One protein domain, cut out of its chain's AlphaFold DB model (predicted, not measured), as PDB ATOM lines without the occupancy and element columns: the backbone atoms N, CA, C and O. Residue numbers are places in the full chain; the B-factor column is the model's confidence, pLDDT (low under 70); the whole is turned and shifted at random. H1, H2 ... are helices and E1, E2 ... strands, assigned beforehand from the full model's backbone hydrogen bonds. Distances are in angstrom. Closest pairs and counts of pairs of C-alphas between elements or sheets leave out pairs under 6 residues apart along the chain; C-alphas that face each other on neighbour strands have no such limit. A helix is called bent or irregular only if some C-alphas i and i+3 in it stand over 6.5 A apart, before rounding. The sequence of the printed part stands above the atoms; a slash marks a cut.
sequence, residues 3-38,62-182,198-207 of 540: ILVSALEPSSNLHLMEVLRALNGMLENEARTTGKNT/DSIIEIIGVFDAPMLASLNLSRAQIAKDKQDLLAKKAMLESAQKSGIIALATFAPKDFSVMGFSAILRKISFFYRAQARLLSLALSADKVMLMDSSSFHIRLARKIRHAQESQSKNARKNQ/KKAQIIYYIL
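This is residues 3 to 38, 62 to 182 and 198 to 207 of the 540 residues of a protein of Helicobacter sp. CLO-3 (UniProt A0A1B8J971). What is the main picture? A twisted sheet of six parallel strands makes the core of three layers, with H3, H5 and H6 covering one face and H1 and H2 the other. Residues 32 to 38 of H1 and residues 176 to 182 of H6 stick out from this body. What is it built of, and how large is it? The printed part has 167 residues with six named helices and six named strands, of mixed class, along the chain E1 H1 E2 H2 E3 H3 E4 H4 H5 E5 H6 E6; across the sheet the order is E3 E4 E2 E1 E5 E6. It is compact, with a radius of gyration of the C-alphas of 17.5 A and spans of 57 by 48 by 38 A.

Which strands are neighbours? E1, residues 3 to 7, has E2, residues 65 to 70, on one side, at 31 degrees with N 5 and O 68 2.8 A apart, and E5, residues 150 to 154, on the other, at 8 degrees with N 6 and O 152 2.9 A apart. E4, residues 108 to 114, is parallel to E2, with N 67 and O 109 at 2.7 A, and to the edge strand E3, residues 82 to 85, with N 110 and O 82 at 3.4 A. The other edge strand, E6, residues 201 to 205, is parallel to E5, with N 151 and O 201 at 2.8 A; these N and O pairs are within hydrogen-bond range. Which helices are on which face? On one face H1, residues 10 to 38, is over E1 at a height of 7.8 A, and H2, residues 73 to 79, is over E4 and only just over E3, with 3 C-alphas falling on E3, at 9.0 A. On the opposite face H3, residues 92 to 106, is over E3 at 7.2 A, H5, residues 124 to 145, over E2 and E1 at 9.6 A, and H6, residues 157 to 182, over E5 and E6 at 10.8 A. These five run along the strands, while H4, residues 116 to 119, only grazes the sheet. Which helices touch? H5 and H6 touch, closest at the C-alphas of Leu 142 and Ile 167, 5.9 A, at a shallow tilt of 32 degrees, only just short of steep, the same way. H1 only just touches H2 and H3, with 3 pairs of C-alphas within 8 A each; the closest C-alphas are Arg 21 and Leu 79, 6.6 A, and Asn 24 and Ser 106, 6.5 A. What do the crossovers and helix backbones show? E3, H3, E4 is a strand-helix-strand unit, two parallel neighbour strands joined through a helix; E2, H2, E3 and E4, H4 H5, E5 are split units, with other strands between theirs, and the three crossovers are right-handed. Every O i to N i+4 pair is within hydrogen-bond range in H1, against 9 of 11 in H3, 15 of 18 in H5, 21 of 22 in H6 and 0 of 3 in H2, which has 2 of 4 O i to N i+3 pairs within range; H4 is too short for an i+4 pair.

Where do the first and last elements lie? E1 begins at C-alpha 3, (-45.150, 48.049, 12.047), and E6 ends at C-alpha 205, (-44.007, 56.700, 22.485). How long are the longer elements? From first to last C-alpha H1 measures 42.3 A, H3 20.6 A, H5 28.9 A, H6 37.1 A and E4 18.5 A. Which helices are irregular? H5 is irregular, with C-alphas 129 and 132 7.5 A apart and a kink of 52 degrees near residue 131; H2 is only just so, with C-alphas 75 and 78 6.8 A apart.

How far does it reach, and where is it cut? The two C-alphas farthest apart, Thr 38 and Ser 125, are 61.5 A apart. Residues 39 to 61 and 183 to 197 are not printed, with C-alpha gaps of 17.7 A and 15.5 A. Are any links long? Of the links that are printed whole, E3 to H3 is short and the others are tight. Where is confidence low? The mean pLDDT of the printed part is 76.5, and 51 residues are under 70, among them residues 73 to 107.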
ATOM      1  N   ILE A   3     -45.288  47.395  10.746       90.88
ATOM      2  CA  ILE A   3     -45.150  48.049  12.047       90.88
ATOM      3  C   ILE A   3     -45.902  47.231  13.101       90.88
ATOM      4  O   ILE A   3     -47.111  47.034  13.017       90.88
ATOM      5  N   LEU A   4     -45.198  46.771  14.134       92.38
ATOM      6  CA  LEU A   4     -45.841  46.264  15.344       92.38
ATOM      7  C   LEU A   4     -46.204  47.448  16.245       92.38
ATOM      8  O   LEU A   4     -45.321  48.216  16.610       92.38
ATOM      9  N   VAL A   5     -47.458  47.558  16.672       92.25
ATOM     10  CA  VAL A   5     -47.920  48.560  17.640       92.25
ATOM     11  C   VAL A   5     -48.474  47.874  18.883       92.25
ATOM     12  O   VAL A   5     -49.242  46.918  18.794       92.25
ATOM     13  N   SER A   6     -48.095  48.358  20.063       92.38
ATOM     14  CA  SER A   6     -48.607  47.854  21.338       92.38
ATOM     15  C   SER A   6     -49.126  49.009  22.194       92.38
ATOM     16  O   SER A   6     -48.343  49.684  22.861       92.38
ATOM     17  N   ALA A   7     -50.446  49.223  22.163       88.19
ATOM     18  CA  ALA A   7     -51.181  50.222  22.939       88.19
ATOM     19  C   ALA A   7     -52.157  49.521  23.900       88.19
ATOM     20  O   ALA A   7     -53.240  49.079  23.511       88.19
ATOM     21  N   LEU A   8     -51.749  49.374  25.165       85.25
ATOM     22  CA  LEU A   8     -52.495  48.574  26.148       85.25
ATOM     23  C   LEU A   8     -53.613  49.363  26.840       85.25
ATOM     24  O   LEU A   8     -54.606  48.770  27.252       85.25
ATOM     25  N   GLU A   9     -53.450  50.681  26.967       82.12
ATOM     26  CA  GLU A   9     -54.407  51.557  27.647       82.12
ATOM     27  C   GLU A   9     -55.432  52.151  26.661       82.12
ATOM     28  O   GLU A   9     -55.082  52.436  25.508       82.12
ATOM     29  N   PRO A  10     -56.684  52.404  27.090       77.25
ATOM     30  CA  PRO A  10     -57.694  53.052  26.250       77.25
ATOM     31  C   PRO A  10     -57.271  54.432  25.719       77.25
ATOM     32  O   PRO A  10     -57.448  54.712  24.539       77.25
ATOM     33  N   SER A  11     -56.639  55.272  26.545       78.56
ATOM     34  CA  SER A  11     -56.132  56.590  26.120       78.56
ATOM     35  C   SER A  11     -55.029  56.478  25.063       78.56
ATOM     36  O   SER A  11     -55.022  57.210  24.079       78.56
ATOM     37  N   SER A  12     -54.132  55.497  25.205       85.50
ATOM     38  CA  SER A  12     -53.093  55.221  24.204       85.50
ATOM     39  C   SER A  12     -53.685  54.832  22.848       85.50
ATOM     40  O   SER A  12     -53.101  55.135  21.813       85.50
ATOM     41  N   ASN A  13     -54.846  54.174  22.838       83.25
ATOM     42  CA  ASN A  13     -55.548  53.834  21.604       83.25
ATOM     43  C   ASN A  13     -56.089  55.087  20.902       83.25
ATOM     44  O   ASN A  13     -55.898  55.227  19.698       83.25
ATOM     45  N   LEU A  14     -56.667  56.032  21.646       83.31
ATOM     46  CA  LEU A  14     -57.113  57.302  21.074       83.31
ATOM     47  C   LEU A  14     -55.947  58.072  20.435       83.31
ATOM     48  O   LEU A  14     -56.027  58.465  19.276       83.31
ATOM     49  N   HIS A  15     -54.807  58.162  21.126       89.50
ATOM     50  CA  HIS A  15     -53.604  58.791  20.570       89.50
ATOM     51  C   HIS A  15     -53.077  58.062  19.326       89.50
ATOM     52  O   HIS A  15     -52.600  58.696  18.385       89.50
ATOM     53  N   LEU A  16     -53.144  56.725  19.309       88.81
ATOM     54  CA  LEU A  16     -52.764  55.935  18.141       88.81
ATOM     55  C   LEU A  16     -53.641  56.289  16.937       88.81
ATOM     56  O   LEU A  16     -53.113  56.414  15.839       88.81
ATOM     57  N   MET A  17     -54.948  56.495  17.123       85.56
ATOM     58  CA  MET A  17     -55.842  56.870  16.021       85.56
ATOM     59  C   MET A  17     -55.427  58.155  15.331       85.56
ATOM     60  O   MET A  17     -55.430  58.194  14.104       85.56
ATOM     61  N   GLU A  18     -55.049  59.177  16.094       89.75
ATOM     62  CA  GLU A  18     -54.594  60.444  15.522       89.75
ATOM     63  C   GLU A  18     -53.309  60.254  14.709       89.75
ATOM     64  O   GLU A  18     -53.208  60.730  13.577       89.75
ATOM     65  N   VAL A  19     -52.363  59.460  15.223       92.06
ATOM     66  CA  VAL A  19     -51.138  59.092  14.492       92.06
ATOM     67  C   VAL A  19     -51.471  58.364  13.186       92.06
ATOM     68  O   VAL A  19     -50.909  58.685  12.140       92.06
ATOM     69  N   LEU A  20     -52.390  57.393  13.219       87.81
ATOM     70  CA  LEU A  20     -52.783  56.635  12.027       87.81
ATOM     71  C   LEU A  20     -53.546  57.490  11.020       87.81
ATOM     72  O   LEU A  20     -53.344  57.324   9.820       87.81
ATOM     73  N   ARG A  21     -54.383  58.421  11.489       86.19
ATOM     74  CA  ARG A  21     -55.075  59.387  10.633       86.19
ATOM     75  C   ARG A  21     -54.081  60.286   9.909       86.19
ATOM     76  O   ARG A  21     -54.193  60.446   8.696       86.19
ATOM     77  N   ALA A  22     -53.098  60.821  10.633       89.56
ATOM     78  CA  ALA A  22     -52.036  61.634  10.051       89.56
ATOM     79  C   ALA A  22     -51.234  60.836   9.010       89.56
ATOM     80  O   ALA A  22     -51.059  61.299   7.885       89.56
ATOM     81  N   LEU A  23     -50.830  59.606   9.346       87.81
ATOM     82  CA  LEU A  23     -50.091  58.721   8.444       87.81
ATOM     83  C   LEU A  23     -50.889  58.378   7.174       87.81
ATOM     84  O   LEU A  23     -50.347  58.446   6.075       87.81
ATOM     85  N   ASN A  24     -52.178  58.060   7.314       83.31
ATOM     86  CA  ASN A  24     -53.068  57.788   6.184       83.31
ATOM     87  C   ASN A  24     -53.198  59.018   5.270       83.31
ATOM     88  O   ASN A  24     -53.043  58.907   4.059       83.31
ATOM     89  N   GLY A  25     -53.397  60.208   5.848       83.25
ATOM     90  CA  GLY A  25     -53.464  61.458   5.085       83.25
ATOM     91  C   GLY A  25     -52.168  61.776   4.328       83.25
ATOM     92  O   GLY A  25     -52.216  62.278   3.207       83.25
ATOM     93  N   MET A  26     -51.006  61.449   4.900       84.75
ATOM     94  CA  MET A  26     -49.715  61.589   4.215       84.75
ATOM     95  C   MET A  26     -49.620  60.668   2.992       84.75
ATOM     96  O   MET A  26     -49.268  61.133   1.909       84.75
ATOM     97  N   LEU A  27     -49.995  59.394   3.145       80.75
ATOM     98  CA  LEU A  27     -49.988  58.411   2.058       80.75
ATOM     99  C   LEU A  27     -50.968  58.782   0.932       80.75
ATOM    100  O   LEU A  27     -50.626  58.694  -0.248       80.75
ATOM    101  N   GLU A  28     -52.169  59.255   1.275       78.56
ATOM    102  CA  GLU A  28     -53.154  59.724   0.291       78.56
ATOM    103  C   GLU A  28     -52.648  60.934  -0.509       78.56
ATOM    104  O   GLU A  28     -52.856  61.016  -1.723       78.56
ATOM    105  N   ASN A  29     -51.961  61.873   0.147       79.50
ATOM    106  CA  ASN A  29     -51.389  63.041  -0.521       79.50
ATOM    107  C   ASN A  29     -50.256  62.658  -1.483       79.50
ATOM    108  O   ASN A  29     -50.207  63.183  -2.597       79.50
ATOM    109  N   GLU A  30     -49.389  61.717  -1.102       75.75
ATOM    110  CA  GLU A  30     -48.336  61.170  -1.973       75.75
ATOM    111  C   GLU A  30     -48.926  60.437  -3.193       75.75
ATOM    112  O   GLU A  30     -48.461  60.612  -4.324       75.75
ATOM    113  N   ALA A  31     -50.010  59.676  -3.007       69.50
ATOM    114  CA  ALA A  31     -50.720  59.022  -4.107       69.50
ATOM    115  C   ALA A  31     -51.333  60.036  -5.096       69.50
ATOM    116  O   ALA A  31     -51.311  59.826  -6.311       69.50
ATOM    117  N   ARG A  32     -51.848  61.173  -4.603       70.25
ATOM    118  CA  ARG A  32     -52.401  62.247  -5.452       70.25
ATOM    119  C   ARG A  32     -51.324  63.004  -6.232       70.25
ATOM    120  O   ARG A  32     -51.546  63.341  -7.396       70.25
ATOM    121  N   THR A  33     -50.175  63.294  -5.622       68.88
ATOM    122  CA  THR A  33     -49.074  64.011  -6.293       68.88
ATOM    123  C   THR A  33     -48.385  63.141  -7.343       68.88
ATOM    124  O   THR A  33     -48.065  63.630  -8.426       68.88
ATOM    125  N   THR A  34     -48.231  61.843  -7.076       63.12
ATOM    126  CA  THR A  34     -47.735  60.878  -8.070       63.12
ATOM    127  C   THR A  34     -48.734  60.656  -9.211       63.12
ATOM    128  O   THR A  34     -48.311  60.633 -10.365       63.12
ATOM    129  N   GLY A  35     -50.043  60.610  -8.919       55.34
ATOM    130  CA  GLY A  35     -51.122  60.502  -9.913       55.34
ATOM    131  C   GLY A  35     -51.235  61.687 -10.886       55.34
ATOM    132  O   GLY A  35     -51.432  61.491 -12.083       55.34
ATOM    133  N   LYS A  36     -51.035  62.926 -10.411       47.44
ATOM    134  CA  LYS A  36     -51.008  64.117 -11.289       47.44
ATOM    135  C   LYS A  36     -49.793  64.147 -12.226       47.44
ATOM    136  O   LYS A  36     -49.889  64.649 -13.342       47.44
ATOM    137  N   ASN A  37     -48.658  63.587 -11.802       44.31
ATOM    138  CA  ASN A  37     -47.465  63.480 -12.648       44.31
ATOM    139  C   ASN A  37     -47.567  62.358 -13.694       44.31
ATOM    140  O   ASN A  37     -46.910  62.440 -14.732       44.31
ATOM    141  N   THR A  38     -48.382  61.327 -13.456       43.56
ATOM    142  CA  THR A  38     -48.680  60.301 -14.462       43.56
ATOM    143  C   THR A  38     -49.745  60.747 -15.461       43.56
ATOM    144  O   THR A  38     -49.612  60.404 -16.628       43.56
ATOM    145  N   ASP A  62     -45.888  48.071  -2.842       44.75
ATOM    146  CA  ASP A  62     -44.692  48.347  -2.022       44.75
ATOM    147  C   ASP A  62     -44.912  49.468  -0.981       44.75
ATOM    148  O   ASP A  62     -44.177  49.571   0.006       44.75
ATOM    149  N   SER A  63     -45.969  50.270  -1.147       59.62
ATOM    150  CA  SER A  63     -46.332  51.399  -0.277       59.62
ATOM    151  C   SER A  63     -47.227  51.021   0.910       59.62
ATOM    152  O   SER A  63     -47.585  51.889   1.704       59.62
ATOM    153  N   ILE A  64     -47.621  49.749   1.048       69.62
ATOM    154  CA  ILE A  64     -48.593  49.350   2.071       69.62
ATOM    155  C   ILE A  64     -47.926  49.245   3.450       69.62
ATOM    156  O   ILE A  64     -46.914  48.552   3.635       69.62
ATOM    157  N   ILE A  65     -48.520  49.910   4.441       78.50
ATOM    158  CA  ILE A  65     -48.139  49.814   5.851       78.50
ATOM    159  C   ILE A  65     -49.038  48.790   6.546       78.50
ATOM    160  O   ILE A  65     -50.236  48.997   6.710       78.50
ATOM    161  N   GLU A  66     -48.457  47.677   6.988       80.75
ATOM    162  CA  GLU A  66     -49.152  46.665   7.782       80.75
ATOM    163  C   GLU A  66     -48.910  46.913   9.272       80.75
ATOM    164  O   GLU A  66     -47.794  46.767   9.767       80.75
ATOM    165  N   ILE A  67     -49.964  47.269   9.994       80.25
ATOM    166  CA  ILE A  67     -49.982  47.527  11.427       80.25
ATOM    167  C   ILE A  67     -50.535  46.304  12.136       80.25
ATOM    168  O   ILE A  67     -51.663  45.888  11.898       80.25
ATOM    169  N   ILE A  68     -49.755  45.726  13.038       78.75
ATOM    170  CA  ILE A  68     -50.150  44.530  13.789       78.75
ATOM    171  C   ILE A  68     -49.970  44.814  15.272       78.75
ATOM    172  O   ILE A  68     -49.041  45.521  15.638       78.75
ATOM    173  N   GLY A  69     -50.800  44.251  16.148       80.75
ATOM    174  CA  GLY A  69     -50.467  44.161  17.574       80.75
ATOM    175  C   GLY A  69     -51.639  44.388  18.517       80.75
ATOM    176  O   GLY A  69     -52.654  43.712  18.387       80.75
ATOM    177  N   VAL A  70     -51.471  45.239  19.528       79.19
ATOM    178  CA  VAL A  70     -52.494  45.477  20.560       79.19
ATOM    179  C   VAL A  70     -53.119  46.842  20.345       79.19
ATOM    180  O   VAL A  70     -52.464  47.852  20.593       79.19
ATOM    181  N   PHE A  71     -54.364  46.848  19.878       76.31
ATOM    182  CA  PHE A  71     -55.193  48.042  19.741       76.31
ATOM    183  C   PHE A  71     -56.668  47.658  19.571       76.31
ATOM    184  O   PHE A  71     -56.999  46.506  19.278       76.31
ATOM    185  N   ASP A  72     -57.566  48.619  19.772       75.06
ATOM    186  CA  ASP A  72     -59.003  48.426  19.607       75.06
ATOM    187  C   ASP A  72     -59.387  48.398  18.117       75.06
ATOM    188  O   ASP A  72     -59.492  49.432  17.456       75.06
ATOM    189  N   ALA A  73     -59.580  47.198  17.557       65.94
ATOM    190  CA  ALA A  73     -59.939  47.024  16.147       65.94
ATOM    191  C   ALA A  73     -61.216  47.799  15.739       65.94
ATOM    192  O   ALA A  73     -61.161  48.506  14.726       65.94
ATOM    193  N   PRO A  74     -62.335  47.738  16.499       65.75
ATOM    194  CA  PRO A  74     -63.526  48.576  16.318       65.75
ATOM    195  C   PRO A  74     -63.300  50.085  16.191       65.75
ATOM    196  O   PRO A  74     -64.102  50.748  15.531       65.75
ATOM    197  N   MET A  75     -62.207  50.625  16.717       66.31
ATOM    198  CA  MET A  75     -61.901  52.051  16.629       66.31
ATOM    199  C   MET A  75     -61.492  52.476  15.205       66.31
ATOM    200  O   MET A  75     -61.801  53.578  14.773       66.31
ATOM    201  N   LEU A  76     -60.900  51.572  14.416       64.12
ATOM    202  CA  LEU A  76     -60.320  51.863  13.091       64.12
ATOM    203  C   LEU A  76     -61.331  52.082  11.939       64.12
ATOM    204  O   LEU A  76     -60.930  52.295  10.799       64.12
ATOM    205  N   ALA A  77     -62.638  52.002  12.200       58.62
ATOM    206  CA  ALA A  77     -63.708  52.045  11.187       58.62
ATOM    207  C   ALA A  77     -63.872  53.460  10.682       58.62
ATOM    208  O   ALA A  77     -64.115  53.675   9.502       58.62
ATOM    209  N   SER A  78     -63.703  54.412  11.595       58.22
ATOM    210  CA  SER A  78     -63.761  55.838  11.319       58.22
ATOM    211  C   SER A  78     -62.644  56.313  10.389       58.22
ATOM    212  O   SER A  78     -62.725  57.421   9.876       58.22
ATOM    213  N   LEU A  79     -61.614  55.491  10.153       56.00
ATOM    214  CA  LEU A  79     -60.498  55.800   9.259       56.00
ATOM    215  C   LEU A  79     -60.621  55.130   7.879       56.00
ATOM    216  O   LEU A  79     -59.666  55.183   7.113       56.00
ATOM    217  N   ASN A  80     -61.748  54.473   7.558       53.50
ATOM    218  CA  ASN A  80     -61.910  53.670   6.331       53.50
ATOM    219  C   ASN A  80     -60.782  52.639   6.114       53.50
ATOM    220  O   ASN A  80     -60.476  52.254   4.987       53.50
ATOM    221  N   LEU A  81     -60.157  52.179   7.202       56.91
ATOM    222  CA  LEU A  81     -59.074  51.208   7.139       56.91
ATOM    223  C   LEU A  81     -59.624  49.795   6.939       56.91
ATOM    224  O   LEU A  81     -60.614  49.388   7.550       56.91
ATOM    225  N   SER A  82     -58.918  49.025   6.118       49.47
ATOM    226  CA  SER A  82     -59.128  47.593   5.935       49.47
ATOM    227  C   SER A  82     -58.833  46.815   7.229       49.47
ATOM    228  O   SER A  82     -57.785  47.008   7.854       49.47
ATOM    229  N   ARG A  83     -59.758  45.940   7.652       52.75
ATOM    230  CA  ARG A  83     -59.748  45.265   8.966       52.75
ATOM    231  C   ARG A  83     -59.734  43.745   8.855       52.75
ATOM    232  O   ARG A  83     -60.570  43.182   8.155       52.75
ATOM    233  N   ALA A  84     -58.928  43.099   9.700       48.03
ATOM    234  CA  ALA A  84     -59.214  41.748  10.176       48.03
ATOM    235  C   ALA A  84     -58.704  41.523  11.600       48.03
ATOM    236  O   ALA A  84     -57.733  42.123  12.063       48.03
ATOM    237  N   GLN A  85     -59.375  40.608  12.289       49.75
ATOM    238  CA  GLN A  85     -58.856  39.962  13.484       49.75
ATOM    239  C   GLN A  85     -57.981  38.790  13.029       49.75
ATOM    240  O   GLN A  85     -58.334  38.128  12.057       49.75
ATOM    241  N   ILE A  86     -56.870  38.500  13.709       45.62
ATOM    242  CA  ILE A  86     -56.107  37.280  13.401       45.62
ATOM    243  C   ILE A  86     -56.985  36.072  13.777       45.62
ATOM    244  O   ILE A  86     -57.114  35.750  14.962       45.62
ATOM    245  N   ALA A  87     -57.618  35.436  12.786       40.00
ATOM    246  CA  ALA A  87     -58.390  34.214  12.968       40.00
ATOM    247  C   ALA A  87     -57.450  33.000  13.049       40.00
ATOM    248  O   ALA A  87     -56.295  33.034  12.628       40.00
ATOM    249  N   LYS A  88     -57.927  31.920  13.676       38.97
ATOM    250  CA  LYS A  88     -57.142  30.698  13.909       38.97
ATOM    251  C   LYS A  88     -57.131  29.724  12.718       38.97
ATOM    252  O   LYS A  88     -56.374  28.762  12.787       38.97
ATOM    253  N   ASP A  89     -57.909  29.965  11.655       39.09
ATOM    254  CA  ASP A  89     -58.264  28.946  10.652       39.09
ATOM    255  C   ASP A  89     -58.140  29.377   9.177       39.09
ATOM    256  O   ASP A  89     -58.124  30.549   8.817       39.09
ATOM    257  N   LYS A  90     -58.116  28.363   8.297       36.91
ATOM    258  CA  LYS A  90     -57.871  28.405   6.838       36.91
ATOM    259  C   LYS A  90     -58.898  29.202   6.004       36.91
ATOM    260  O   LYS A  90     -58.656  29.441   4.824       36.91
ATOM    261  N   GLN A  91     -60.013  29.632   6.601       40.50
ATOM    262  CA  GLN A  91     -61.050  30.480   5.982       40.50
ATOM    263  C   GLN A  91     -60.561  31.935   5.736       40.50
ATOM    264  O   GLN A  91     -61.212  32.712   5.041       40.50
ATOM    265  N   ASP A  92     -59.362  32.259   6.238       52.97
ATOM    266  CA  ASP A  92     -58.670  33.554   6.203       52.97
ATOM    267  C   ASP A  92     -58.233  34.063   4.819       52.97
ATOM    268  O   ASP A  92     -57.989  35.256   4.661       52.97
ATOM    269  N   LEU A  93     -58.098  33.212   3.794       46.34
ATOM    270  CA  LEU A  93     -57.483  33.649   2.528       46.34
ATOM    271  C   LEU A  93     -58.375  34.627   1.737       46.34
ATOM    272  O   LEU A  93     -57.873  35.583   1.148       46.34
ATOM    273  N   LEU A  94     -59.694  34.419   1.766       49.66
ATOM    274  CA  LEU A  94     -60.692  35.292   1.131       49.66
ATOM    275  C   LEU A  94     -60.868  36.609   1.896       49.66
ATOM    276  O   LEU A  94     -60.912  37.668   1.275       49.66
ATOM    277  N   ALA A  95     -60.880  36.561   3.232       55.56
ATOM    278  CA  ALA A  95     -60.904  37.755   4.077       55.56
ATOM    279  C   ALA A  95     -59.633  38.598   3.891       55.56
ATOM    280  O   ALA A  95     -59.703  39.818   3.773       55.56
ATOM    281  N   LYS A  96     -58.472  37.943   3.771       53.31
ATOM    282  CA  LYS A  96     -57.188  38.589   3.489       53.31
ATOM    283  C   LYS A  96     -57.151  39.217   2.096       53.31
ATOM    284  O   LYS A  96     -56.611  40.306   1.946       53.31
ATOM    285  N   LYS A  97     -57.756  38.570   1.093       55.47
ATOM    286  CA  LYS A  97     -57.885  39.117  -0.265       55.47
ATOM    287  C   LYS A  97     -58.807  40.345  -0.301       55.47
ATOM    288  O   LYS A  97     -58.383  41.383  -0.792       55.47
ATOM    289  N   ALA A  98     -59.986  40.274   0.319       58.78
ATOM    290  CA  ALA A  98     -60.894  41.419   0.454       58.78
ATOM    291  C   ALA A  98     -60.270  42.573   1.268       58.78
ATOM    292  O   ALA A  98     -60.458  43.748   0.955       58.78
ATOM    293  N   MET A  99     -59.466  42.250   2.290       58.00
ATOM    294  CA  MET A  99     -58.670  43.240   3.016       58.00
ATOM    295  C   MET A  99     -57.634  43.919   2.122       58.00
ATOM    296  O   MET A  99     -57.486  45.135   2.196       58.00
ATOM    297  N   LEU A 100     -56.886  43.143   1.335       54.81
ATOM    298  CA  LEU A 100     -55.869  43.659   0.418       54.81
ATOM    299  C   LEU A 100     -56.502  44.579  -0.636       54.81
ATOM    300  O   LEU A 100     -55.965  45.651  -0.893       54.81
ATOM    301  N   GLU A 101     -57.675  44.219  -1.160       57.88
ATOM    302  CA  GLU A 101     -58.455  45.042  -2.098       57.88
ATOM    303  C   GLU A 101     -58.951  46.354  -1.453       57.88
ATOM    304  O   GLU A 101     -58.886  47.416  -2.067       57.88
ATOM    305  N   SER A 102     -59.380  46.324  -0.186       51.72
ATOM    306  CA  SER A 102     -59.748  47.534   0.571       51.72
ATOM    307  C   SER A 102     -58.530  48.418   0.902       51.72
ATOM    308  O   SER A 102     -58.587  49.645   0.802       51.72
ATOM    309  N   ALA A 103     -57.385  47.804   1.211       54.25
ATOM    310  CA  ALA A 103     -56.138  48.493   1.547       54.25
ATOM    311  C   ALA A 103     -55.476  49.200   0.359       54.25
ATOM    312  O   ALA A 103     -54.703  50.133   0.563       54.25
ATOM    313  N   GLN A 104     -55.810  48.819  -0.877       53.59
ATOM    314  CA  GLN A 104     -55.401  49.561  -2.073       53.59
ATOM    315  C   GLN A 104     -55.973  50.991  -2.119       53.59
ATOM    316  O   GLN A 104     -55.467  51.809  -2.886       53.59
ATOM    317  N   LYS A 105     -56.995  51.314  -1.303       55.22
ATOM    318  CA  LYS A 105     -57.549  52.674  -1.179       55.22
ATOM    319  C   LYS A 105     -56.937  53.500  -0.040       55.22
ATOM    320  O   LYS A 105     -56.872  54.713  -0.188       55.22
ATOM    321  N   SER A 106     -56.496  52.876   1.057       59.50
ATOM    322  CA  SER A 106     -55.978  53.568   2.255       59.50
ATOM    323  C   SER A 106     -54.455  53.486   2.429       59.50
ATOM    324  O   SER A 106     -53.862  54.265   3.164       59.50
ATOM    325  N   GLY A 107     -53.784  52.512   1.811       68.19
ATOM    326  CA  GLY A 107     -52.348  52.272   2.012       68.19
ATOM    327  C   GLY A 107     -51.976  51.704   3.393       68.19
ATOM    328  O   GLY A 107     -50.804  51.416   3.627       68.19
ATOM    329  N   ILE A 108     -52.941  51.487   4.299       72.56
ATOM    330  CA  ILE A 108     -52.719  50.913   5.637       72.56
ATOM    331  C   ILE A 108     -53.631  49.700   5.876       72.56
ATOM    332  O   ILE A 108     -54.846  49.752   5.664       72.56
ATOM    333  N   ILE A 109     -53.034  48.623   6.386       71.56
ATOM    334  CA  ILE A 109     -53.675  47.372   6.807       71.56
ATOM    335  C   ILE A 109     -53.518  47.238   8.319       71.56
ATOM    336  O   ILE A 109     -52.393  47.284   8.794       71.56
ATOM    337  N   ALA A 110     -54.594  47.022   9.081       71.44
ATOM    338  CA  ALA A 110     -54.504  46.885  10.537       71.44
ATOM    339  C   ALA A 110     -55.046  45.538  11.053       71.44
ATOM    340  O   ALA A 110     -56.195  45.172  10.801       71.44
ATOM    341  N   LEU A 111     -54.216  44.817  11.816       68.12
ATOM    342  CA  LEU A 111     -54.478  43.489  12.375       68.12
ATOM    343  C   LEU A 111     -54.315  43.465  13.904       68.12
ATOM    344  O   LEU A 111     -53.202  43.407  14.442       68.12
ATOM    345  N   ALA A 112     -55.434  43.451  14.629       72.06
ATOM    346  CA  ALA A 112     -55.407  43.320  16.085       72.06
ATOM    347  C   ALA A 112     -55.149  41.860  16.495       72.06
ATOM    348  O   ALA A 112     -55.881  40.938  16.134       72.06
ATOM    349  N   THR A 113     -54.092  41.655  17.279       73.44
ATOM    350  CA  THR A 113     -53.737  40.372  17.906       73.44
ATOM    351  C   THR A 113     -54.408  40.210  19.270       73.44
ATOM    352  O   THR A 113     -54.792  39.104  19.639       73.44
ATOM    353  N   PHE A 114     -54.542  41.306  20.019       76.56
ATOM    354  CA  PHE A 114     -55.200  41.352  21.324       76.56
ATOM    355  C   PHE A 114     -56.007  42.642  21.444       76.56
ATOM    356  O   PHE A 114     -55.643  43.650  20.835       76.56
ATOM    357  N   ALA A 115     -57.057  42.627  22.264       76.88
ATOM    358  CA  ALA A 115     -57.804  43.830  22.594       76.88
ATOM    359  C   ALA A 115     -57.220  44.496  23.861       76.88
ATOM    360  O   ALA A 115     -56.788  43.787  24.773       76.88
ATOM    361  N   PRO A 116     -57.258  45.837  23.991       76.06
ATOM    362  CA  PRO A 116     -56.776  46.538  25.189       76.06
ATOM    363  C   PRO A 116     -57.412  46.017  26.491       76.06
ATOM    364  O   PRO A 116     -56.725  45.789  27.487       76.06
ATOM    365  N   LYS A 117     -58.711  45.686  26.446       78.31
ATOM    366  CA  LYS A 117     -59.464  45.075  27.558       78.31
ATOM    367  C   LYS A 117     -58.852  43.775  28.101       78.31
ATOM    368  O   LYS A 117     -59.042  43.446  29.272       78.31
ATOM    369  N   ASP A 118     -58.095  43.036  27.285       78.62
ATOM    370  CA  ASP A 118     -57.440  41.795  27.711       78.62
ATOM    371  C   ASP A 118     -56.326  42.090  28.730       78.62
ATOM    372  O   ASP A 118     -56.087  41.302  29.654       78.62
ATOM    373  N   PHE A 119     -55.701  43.268  28.616       80.94
ATOM    374  CA  PHE A 119     -54.637  43.756  29.491       80.94
ATOM    375  C   PHE A 119     -55.151  44.553  30.689       80.94
ATOM    376  O   PHE A 119     -54.401  44.723  31.649       80.94
ATOM    377  N   SER A 120     -56.417  44.978  30.692       75.75
ATOM    378  CA  SER A 120     -57.016  45.665  31.836       75.75
ATOM    379  C   SER A 120     -57.079  44.742  33.057       75.75
ATOM    380  O   SER A 120     -57.576  43.605  32.997       75.75
ATOM    381  N   VAL A 121     -56.554  45.228  34.185       68.38
ATOM    382  CA  VAL A 121     -56.552  44.516  35.466       68.38
ATOM    383  C   VAL A 121     -56.874  45.474  36.603       68.38
ATOM    384  O   VAL A 121     -56.210  46.494  36.767       68.38
ATOM    385  N   MET A 122     -57.857  45.114  37.427       58.34
ATOM    386  CA  MET A 122     -58.201  45.850  38.641       58.34
ATOM    387  C   MET A 122     -57.676  45.125  39.882       58.34
ATOM    388  O   MET A 122     -58.126  44.028  40.211       58.34
ATOM    389  N   GLY A 123     -56.738  45.756  40.589       56.47
ATOM    390  CA  GLY A 123     -56.220  45.271  41.868       56.47
ATOM    391  C   GLY A 123     -55.207  44.121  41.770       56.47
ATOM    392  O   GLY A 123     -55.054  43.447  40.753       56.47
ATOM    393  N   PHE A 124     -54.489  43.893  42.870       62.91
ATOM    394  CA  PHE A 124     -53.356  42.962  42.928       62.91
ATOM    395  C   PHE A 124     -53.753  41.488  42.705       62.91
ATOM    396  O   PHE A 124     -53.056  40.751  42.007       62.91
ATOM    397  N   SER A 125     -54.910  41.060  43.223       65.81
ATOM    398  CA  SER A 125     -55.396  39.674  43.099       65.81
ATOM    399  C   SER A 125     -55.780  39.290  41.664       65.81
ATOM    400  O   SER A 125     -55.666  38.128  41.265       65.81
ATOM    401  N   ALA A 126     -56.221  40.252  40.853       71.88
ATOM    402  CA  ALA A 126     -56.492  40.025  39.439       71.88
ATOM    403  C   ALA A 126     -55.193  39.968  38.613       71.88
ATOM    404  O   ALA A 126     -55.124  39.212  37.641       71.88
ATOM    405  N   ILE A 127     -54.137  40.685  39.028       76.19
ATOM    406  CA  ILE A 127     -52.816  40.638  38.371       76.19
ATOM    407  C   ILE A 127     -52.210  39.244  38.504       76.19
ATOM    408  O   ILE A 127     -51.761  38.679  37.506       76.19
ATOM    409  N   LEU A 128     -52.243  38.670  39.711       79.12
ATOM    410  CA  LEU A 128     -51.729  37.321  39.969       79.12
ATOM    411  C   LEU A 128     -52.403  36.276  39.071       79.12
ATOM    412  O   LEU A 128     -51.722  35.460  38.456       79.12
ATOM    413  N   ARG A 129     -53.730  36.359  38.904       83.12
ATOM    414  CA  ARG A 129     -54.493  35.451  38.029       83.12
ATOM    415  C   ARG A 129     -54.148  35.603  36.543       83.12
ATOM    416  O   ARG A 129     -54.211  34.628  35.800       83.12
ATOM    417  N   LYS A 130     -53.748  36.800  36.103       84.50
ATOM    418  CA  LYS A 130     -53.384  37.094  34.704       84.50
ATOM    419  C   LYS A 130     -51.881  36.994  34.408       84.50
ATOM    420  O   LYS A 130     -51.468  37.238  33.275       84.50
ATOM    421  N   ILE A 131     -51.042  36.584  35.363       86.75
ATOM    422  CA  ILE A 131     -49.583  36.551  35.170       86.75
ATOM    423  C   ILE A 131     -49.154  35.657  33.993       86.75
ATOM    424  O   ILE A 131     -48.330  36.058  33.168       86.75
ATOM    425  N   SER A 132     -49.768  34.477  33.851       87.31
ATOM    426  CA  SER A 132     -49.494  33.540  32.754       87.31
ATOM    427  C   SER A 132     -49.930  34.102  31.398       87.31
ATOM    428  O   SER A 132     -49.255  33.902  30.388       87.31
ATOM    429  N   PHE A 133     -51.034  34.852  31.368       89.00
ATOM    430  CA  PHE A 133     -51.474  35.582  30.186       89.00
ATOM    431  C   PHE A 133     -50.432  36.622  29.763       89.00
ATOM    432  O   PHE A 133     -50.037  36.615  28.601       89.00
ATOM    433  N   PHE A 134     -49.910  37.439  30.682       88.00
ATOM    434  CA  PHE A 134     -48.899  38.444  30.336       88.00
ATOM    435  C   PHE A 134     -47.624  37.829  29.754       88.00
ATOM    436  O   PHE A 134     -47.075  38.360  28.788       88.00
ATOM    437  N   TYR A 135     -47.167  36.690  30.285       87.94
ATOM    438  CA  TYR A 135     -46.027  35.976  29.705       87.94
ATOM    439  C   TYR A 135     -46.320  35.462  28.290       87.94
ATOM    440  O   TYR A 135     -45.490  35.651  27.397       87.94
ATOM    441  N   ARG A 136     -47.507  34.881  28.060       87.75
ATOM    442  CA  ARG A 136     -47.943  34.438  26.725       87.75
ATOM    443  C   ARG A 136     -48.063  35.603  25.742       87.75
ATOM    444  O   ARG A 136     -47.567  35.505  24.622       87.75
ATOM    445  N   ALA A 137     -48.651  36.718  26.168       87.75
ATOM    446  CA  ALA A 137     -48.776  37.928  25.365       87.75
ATOM    447  C   ALA A 137     -47.398  38.481  24.971       87.75
ATOM    448  O   ALA A 137     -47.158  38.743  23.796       87.75
ATOM    449  N   GLN A 138     -46.449  38.566  25.915       89.88
ATOM    450  CA  GLN A 138     -45.073  38.973  25.604       89.88
ATOM    451  C   GLN A 138     -44.391  38.043  24.597       89.88
ATOM    452  O   GLN A 138     -43.691  38.531  23.714       89.88
ATOM    453  N   ALA A 139     -44.570  36.725  24.719       87.88
ATOM    454  CA  ALA A 139     -43.988  35.767  23.781       87.88
ATOM    455  C   ALA A 139     -44.564  35.940  22.366       87.88
ATOM    456  O   ALA A 139     -43.816  35.957  21.388       87.88
ATOM    457  N   ARG A 140     -45.884  36.142  22.257       87.12
ATOM    458  CA  ARG A 140     -46.541  36.390  20.970       87.12
ATOM    459  C   ARG A 140     -46.086  37.706  20.339       87.12
ATOM    460  O   ARG A 140     -45.727  37.710  19.166       87.12
ATOM    461  N   LEU A 141     -46.050  38.792  21.111       90.06
ATOM    462  CA  LEU A 141     -45.593  40.099  20.625       90.06
ATOM    463  C   LEU A 141     -44.115  40.079  20.226       90.06
ATOM    464  O   LEU A 141     -43.758  40.678  19.221       90.06
ATOM    465  N   LEU A 142     -43.265  39.342  20.950       92.25
ATOM    466  CA  LEU A 142     -41.866  39.138  20.568       92.25
ATOM    467  C   LEU A 142     -41.749  38.456  19.197       92.25
ATOM    468  O   LEU A 142     -40.970  38.903  18.364       92.25
ATOM    469  N   SER A 143     -42.535  37.404  18.947       87.81
ATOM    470  CA  SER A 143     -42.547  36.723  17.646       87.81
ATOM    471  C   SER A 143     -42.953  37.665  16.509       87.81
ATOM    472  O   SER A 143     -42.308  37.657  15.464       87.81
ATOM    473  N   LEU A 144     -43.973  38.501  16.721       86.88
ATOM    474  CA  LEU A 144     -44.403  39.486  15.726       86.88
ATOM    475  C   LEU A 144     -43.337  40.570  15.507       86.88
ATOM    476  O   LEU A 144     -43.032  40.895  14.361       86.88
ATOM    477  N   ALA A 145     -42.717  41.058  16.586       90.50
ATOM    478  CA  ALA A 145     -41.672  42.082  16.551       90.50
ATOM    479  C   ALA A 145     -40.454  41.666  15.719       90.50
ATOM    480  O   ALA A 145     -39.863  42.499  15.041       90.50
ATOM    481  N   LEU A 146     -40.080  40.382  15.753       88.38
ATOM    482  CA  LEU A 146     -38.958  39.857  14.968       88.38
ATOM    483  C   LEU A 146     -39.236  39.815  13.458       88.38
ATOM    484  O   LEU A 146     -38.296  39.701  12.682       88.38
ATOM    485  N   SER A 147     -40.503  39.903  13.051       86.25
ATOM    486  CA  SER A 147     -40.914  39.963  11.641       86.25
ATOM    487  C   SER A 147     -41.291  41.371  11.170       86.25
ATOM    488  O   SER A 147     -41.700  41.530  10.022       86.25
ATOM    489  N   ALA A 148     -41.225  42.366  12.057       90.19
ATOM    490  CA  ALA A 148     -41.602  43.745  11.775       90.19
ATOM    491  C   ALA A 148     -40.383  44.586  11.367       90.19
ATOM    492  O   ALA A 148     -39.251  44.292  11.746       90.19
ATOM    493  N   ASP A 149     -40.628  45.668  10.636       91.81
ATOM    494  CA  ASP A 149     -39.623  46.684  10.318       91.81
ATOM    495  C   ASP A 149     -39.460  47.673  11.478       91.81
ATOM    496  O   ASP A 149     -38.347  48.078  11.819       91.81
ATOM    497  N   LYS A 150     -40.580  48.025  12.119       94.88
ATOM    498  CA  LYS A 150     -40.640  48.928  13.271       94.88
ATOM    499  C   LYS A 150     -41.525  48.350  14.369       94.88
ATOM    500  O   LYS A 150     -42.476  47.617  14.106       94.88
ATOM    501  N   VAL A 151     -41.216  48.695  15.611       96.44
ATOM    502  CA  VAL A 151     -41.990  48.345  16.801       96.44
ATOM    503  C   VAL A 151     -42.275  49.625  17.571       96.44
ATOM    504  O   VAL A 151     -41.347  50.212  18.112       96.44
ATOM    505  N   MET A 152     -43.536  50.035  17.659       96.62
ATOM    506  CA  MET A 152     -43.979  51.154  18.484       96.62
ATOM    507  C   MET A 152     -44.623  50.644  19.775       96.62
ATOM    508  O   MET A 152     -45.654  49.969  19.767       96.62
ATOM    509  N   LEU A 153     -44.002  50.976  20.901       96.19
ATOM    510  CA  LEU A 153     -44.488  50.671  22.243       96.19
ATOM    511  C   LEU A 153     -45.086  51.939  22.847       96.19
ATOM    512  O   LEU A 153     -44.407  52.964  22.868       96.19
ATOM    513  N   MET A 154     -46.328  51.872  23.330       93.81
ATOM    514  CA  MET A 154     -47.046  53.035  23.863       93.81
ATOM    515  C   MET A 154     -47.366  52.853  25.344       93.81
ATOM    516  O   MET A 154     -48.015  51.873  25.711       93.81
ATOM    517  N   ASP A 155     -46.912  53.782  26.189       88.44
ATOM    518  CA  ASP A 155     -47.195  53.790  27.635       88.44
ATOM    519  C   ASP A 155     -46.832  52.445  28.329       88.44
ATOM    520  O   ASP A 155     -45.914  51.741  27.899       88.44
ATOM    521  N   SER A 156     -47.465  52.089  29.452       88.56
ATOM    522  CA  SER A 156     -47.385  50.808  30.171       88.56
ATOM    523  C   SER A 156     -45.954  50.294  30.407       88.56
ATOM    524  O   SER A 156     -45.614  49.133  30.145       88.56
ATOM    525  N   SER A 157     -45.096  51.154  30.967       88.62
ATOM    526  CA  SER A 157     -43.655  50.892  31.173       88.62
ATOM    527  C   SER A 157     -43.289  49.584  31.879       88.62
ATOM    528  O   SER A 157     -42.228  49.014  31.618       88.62
ATOM    529  N   SER A 158     -44.152  49.059  32.752       85.19
ATOM    530  CA  SER A 158     -43.938  47.770  33.425       85.19
ATOM    531  C   SER A 158     -43.929  46.578  32.458       85.19
ATOM    532  O   SER A 158     -43.197  45.609  32.686       85.19
ATOM    533  N   PHE A 159     -44.711  46.651  31.380       91.31
ATOM    534  CA  PHE A 159     -44.817  45.622  30.355       91.31
ATOM    535  C   PHE A 159     -43.855  45.893  29.193       91.31
ATOM    536  O   PHE A 159     -43.089  45.002  28.811       91.31
ATOM    537  N   HIS A 160     -43.841  47.122  28.670       94.12
ATOM    538  CA  HIS A 160     -43.131  47.460  27.436       94.12
ATOM    539  C   HIS A 160     -41.610  47.531  27.576       94.12
ATOM    540  O   HIS A 160     -40.920  47.031  26.692       94.12
ATOM    541  N   ILE A 161     -41.054  48.014  28.694       93.69
ATOM    542  CA  ILE A 161     -39.587  47.997  28.893       93.69
ATOM    543  C   ILE A 161     -39.060  46.551  28.874       93.69
ATOM    544  O   ILE A 161     -38.026  46.250  28.274       93.69
ATOM    545  N   ARG A 162     -39.807  45.614  29.475       93.81
ATOM    546  CA  ARG A 162     -39.456  44.185  29.454       93.81
ATOM    547  C   ARG A 162     -39.535  43.602  28.044       93.81
ATOM    548  O   ARG A 162     -38.688  42.778  27.697       93.81
ATOM    549  N   LEU A 163     -40.539  43.999  27.261       94.94
ATOM    550  CA  LEU A 163     -40.696  43.568  25.874       94.94
ATOM    551  C   LEU A 163     -39.566  44.119  24.990       94.94
ATOM    552  O   LEU A 163     -38.913  43.326  24.319       94.94
ATOM    553  N   ALA A 164     -39.260  45.419  25.066       96.31
ATOM    554  CA  ALA A 164     -38.157  46.056  24.338       96.31
ATOM    555  C   ALA A 164     -36.824  45.334  24.584       96.31
ATOM    556  O   ALA A 164     -36.126  44.953  23.644       96.31
ATOM    557  N   ARG A 165     -36.520  45.037  25.855       96.31
ATOM    558  CA  ARG A 165     -35.334  44.264  26.244       96.31
ATOM    559  C   ARG A 165     -35.291  42.877  25.597       96.31
ATOM    560  O   ARG A 165     -34.251  42.473  25.080       96.31
ATOM    561  N   LYS A 166     -36.408  42.138  25.613       96.00
ATOM    562  CA  LYS A 166     -36.502  40.806  24.987       96.00
ATOM    563  C   LYS A 166     -36.303  40.873  23.472       96.00
ATOM    564  O   LYS A 166     -35.569  40.049  22.935       96.00
ATOM    565  N   ILE A 167     -36.914  41.856  22.806       95.44
ATOM    566  CA  ILE A 167     -36.766  42.070  21.359       95.44
ATOM    567  C   ILE A 167     -35.301  42.346  21.027       95.44
ATOM    568  O   ILE A 167     -34.732  41.658  20.180       95.44
ATOM    569  N   ARG A 168     -34.661  43.286  21.734       94.94
ATOM    570  CA  ARG A 168     -33.265  43.642  21.471       94.94
ATOM    571  C   ARG A 168     -32.325  42.444  21.621       94.94
ATOM    572  O   ARG A 168     -31.528  42.182  20.726       94.94
ATOM    573  N   HIS A 169     -32.449  41.681  22.706       94.94
ATOM    574  CA  HIS A 169     -31.612  40.496  22.920       94.94
ATOM    575  C   HIS A 169     -31.840  39.391  21.882       94.94
ATOM    576  O   HIS A 169     -30.884  38.727  21.471       94.94
ATOM    577  N   ALA A 170     -33.081  39.192  21.432       93.12
ATOM    578  CA  ALA A 170     -33.375  38.245  20.361       93.12
ATOM    579  C   ALA A 170     -32.734  38.680  19.027       93.12
ATOM    580  O   ALA A 170     -32.076  37.865  18.378       93.12
ATOM    581  N   GLN A 171     -32.828  39.964  18.666       92.00
ATOM    582  CA  GLN A 171     -32.192  40.527  17.465       92.00
ATOM    583  C   GLN A 171     -30.657  40.412  17.503       92.00
ATOM    584  O   GLN A 171     -30.024  40.028  16.515       92.00
ATOM    585  N   GLU A 172     -30.042  40.708  18.652       90.44
ATOM    586  CA  GLU A 172     -28.597  40.553  18.864       90.44
ATOM    587  C   GLU A 172     -28.154  39.092  18.708       90.44
ATOM    588  O   GLU A 172     -27.115  38.815  18.106       90.44
ATOM    589  N   SER A 173     -28.952  38.149  19.216       89.56
ATOM    590  CA  SER A 173     -28.664  36.712  19.133       89.56
ATOM    591  C   SER A 173     -28.769  36.192  17.695       89.56
ATOM    592  O   SER A 173     -27.874  35.482  17.236       89.56
ATOM    593  N   GLN A 174     -29.805  36.602  16.950       86.38
ATOM    594  CA  GLN A 174     -29.944  36.295  15.520       86.38
ATOM    595  C   GLN A 174     -28.763  36.842  14.709       86.38
ATOM    596  O   GLN A 174     -28.188  36.125  13.892       86.38
ATOM    597  N   SER A 175     -28.335  38.074  14.998       83.75
ATOM    598  CA  SER A 175     -27.196  38.714  14.328       83.75
ATOM    599  C   SER A 175     -25.870  37.990  14.601       83.75
ATOM    600  O   SER A 175     -25.070  37.785  13.688       83.75
ATOM    601  N   LYS A 176     -25.622  37.564  15.851       84.94
ATOM    602  CA  LYS A 176     -24.422  36.785  16.218       84.94
ATOM    603  C   LYS A 176     -24.394  35.421  15.525       84.94
ATOM    604  O   LYS A 176     -23.353  35.032  14.996       84.94
ATOM    605  N   ASN A 177     -25.529  34.722  15.487       82.75
ATOM    606  CA  ASN A 177     -25.646  33.422  14.825       82.75
ATOM    607  C   ASN A 177     -25.448  33.536  13.305       82.75
ATOM    608  O   ASN A 177     -24.706  32.740  12.732       82.75
ATOM    609  N   ALA A 178     -26.025  34.561  12.668       79.50
ATOM    610  CA  ALA A 178     -25.837  34.830  11.241       79.50
ATOM    611  C   ALA A 178     -24.359  35.079  10.893       79.50
ATOM    612  O   ALA A 178     -23.828  34.451   9.977       79.50
ATOM    613  N   ARG A 179     -23.654  35.907  11.681       79.62
ATOM    614  CA  ARG A 179     -22.211  36.151  11.505       79.62
ATOM    615  C   ARG A 179     -21.381  34.875  11.665       79.62
ATOM    616  O   ARG A 179     -20.509  34.615  10.842       79.62
ATOM    617  N   LYS A 180     -21.669  34.049  12.679       78.62
ATOM    618  CA  LYS A 180     -20.963  32.772  12.903       78.62
ATOM    619  C   LYS A 180     -21.148  31.800  11.731       78.62
ATOM    620  O   LYS A 180     -20.191  31.139  11.328       78.62
ATOM    621  N   ASN A 181     -22.352  31.746  11.162       71.19
ATOM    622  CA  ASN A 181     -22.656  30.910  10.000       71.19
ATOM    623  C   ASN A 181     -22.003  31.445   8.715       71.19
ATOM    624  O   ASN A 181     -21.471  30.656   7.941       71.19
ATOM    625  N   GLN A 182     -21.946  32.767   8.518       70.56
ATOM    626  CA  GLN A 182     -21.220  33.369   7.393       70.56
ATOM    627  C   GLN A 182     -19.711  33.081   7.447       70.56
ATOM    628  O   GLN A 182     -19.123  32.756   6.418       70.56
ATOM    629  N   LYS A 198     -32.913  41.370   9.340       70.12
ATOM    630  CA  LYS A 198     -33.383  42.752   9.446       70.12
ATOM    631  C   LYS A 198     -33.729  43.060  10.904       70.12
ATOM    632  O   LYS A 198     -34.578  42.414  11.515       70.12
ATOM    633  N   LYS A 199     -33.040  44.041  11.484       87.38
ATOM    634  CA  LYS A 199     -33.247  44.475  12.867       87.38
ATOM    635  C   LYS A 199     -34.388  45.493  12.910       87.38
ATOM    636  O   LYS A 199     -34.204  46.617  12.458       87.38
ATOM    637  N   ALA A 200     -35.525  45.113  13.493       91.75
ATOM    638  CA  ALA A 200     -36.632  46.038  13.729       91.75
ATOM    639  C   ALA A 200     -36.205  47.230  14.604       91.75
ATOM    640  O   ALA A 200     -35.577  47.034  15.657       91.75
ATOM    641  N   GLN A 201     -36.581  48.442  14.198       95.75
ATOM    642  CA  GLN A 201     -36.382  49.661  14.980       95.75
ATOM    643  C   GLN A 201     -37.401  49.722  16.125       95.75
ATOM    644  O   GLN A 201     -38.600  49.578  15.901       95.75
ATOM    645  N   ILE A 202     -36.942  49.931  17.357       97.50
ATOM    646  CA  ILE A 202     -37.783  49.977  18.557       97.50
ATOM    647  C   ILE A 202     -38.028  51.438  18.943       97.50
ATOM    648  O   ILE A 202     -37.110  52.145  19.351       97.50
ATOM    649  N   ILE A 203     -39.275  51.874  18.842       98.06
ATOM    650  CA  ILE A 203     -39.746  53.226  19.126       98.06
ATOM    651  C   ILE A 203     -40.615  53.163  20.381       98.06
ATOM    652  O   ILE A 203     -41.543  52.358  20.464       98.06
ATOM    653  N   TYR A 204     -40.325  54.004  21.367       97.75
ATOM    654  CA  TYR A 204     -41.145  54.144  22.566       97.75
ATOM    655  C   TYR A 204     -41.846  55.497  22.543       97.75
ATOM    656  O   TYR A 204     -41.178  56.525  22.568       97.75
ATOM    657  N   TYR A 205     -43.174  55.502  22.512       97.25
ATOM    658  CA  TYR A 205     -44.007  56.700  22.485       97.25
ATOM    659  C   TYR A 205     -44.808  56.828  23.784       97.25
ATOM    660  O   TYR A 205     -45.273  55.822  24.314       97.25
ATOM    661  N   ILE A 206     -44.950  58.055  24.302       94.75
ATOM    662  CA  ILE A 206     -45.530  58.343  25.624       94.75
ATOM    663  C   ILE A 206     -44.639  57.723  26.705       94.75
ATOM    664  O   ILE A 206     -44.825  56.588  27.155       94.75
ATOM    665  N   LEU A 207     -43.584  58.459  27.056       94.00
ATOM    666  CA  LEU A 207     -42.572  58.000  27.998       94.00
ATOM    667  C   LEU A 207     -43.160  57.882  29.415       94.00
ATOM    668  O   LEU A 207     -44.106  58.583  29.772       94.00
TER     669      LEU A 207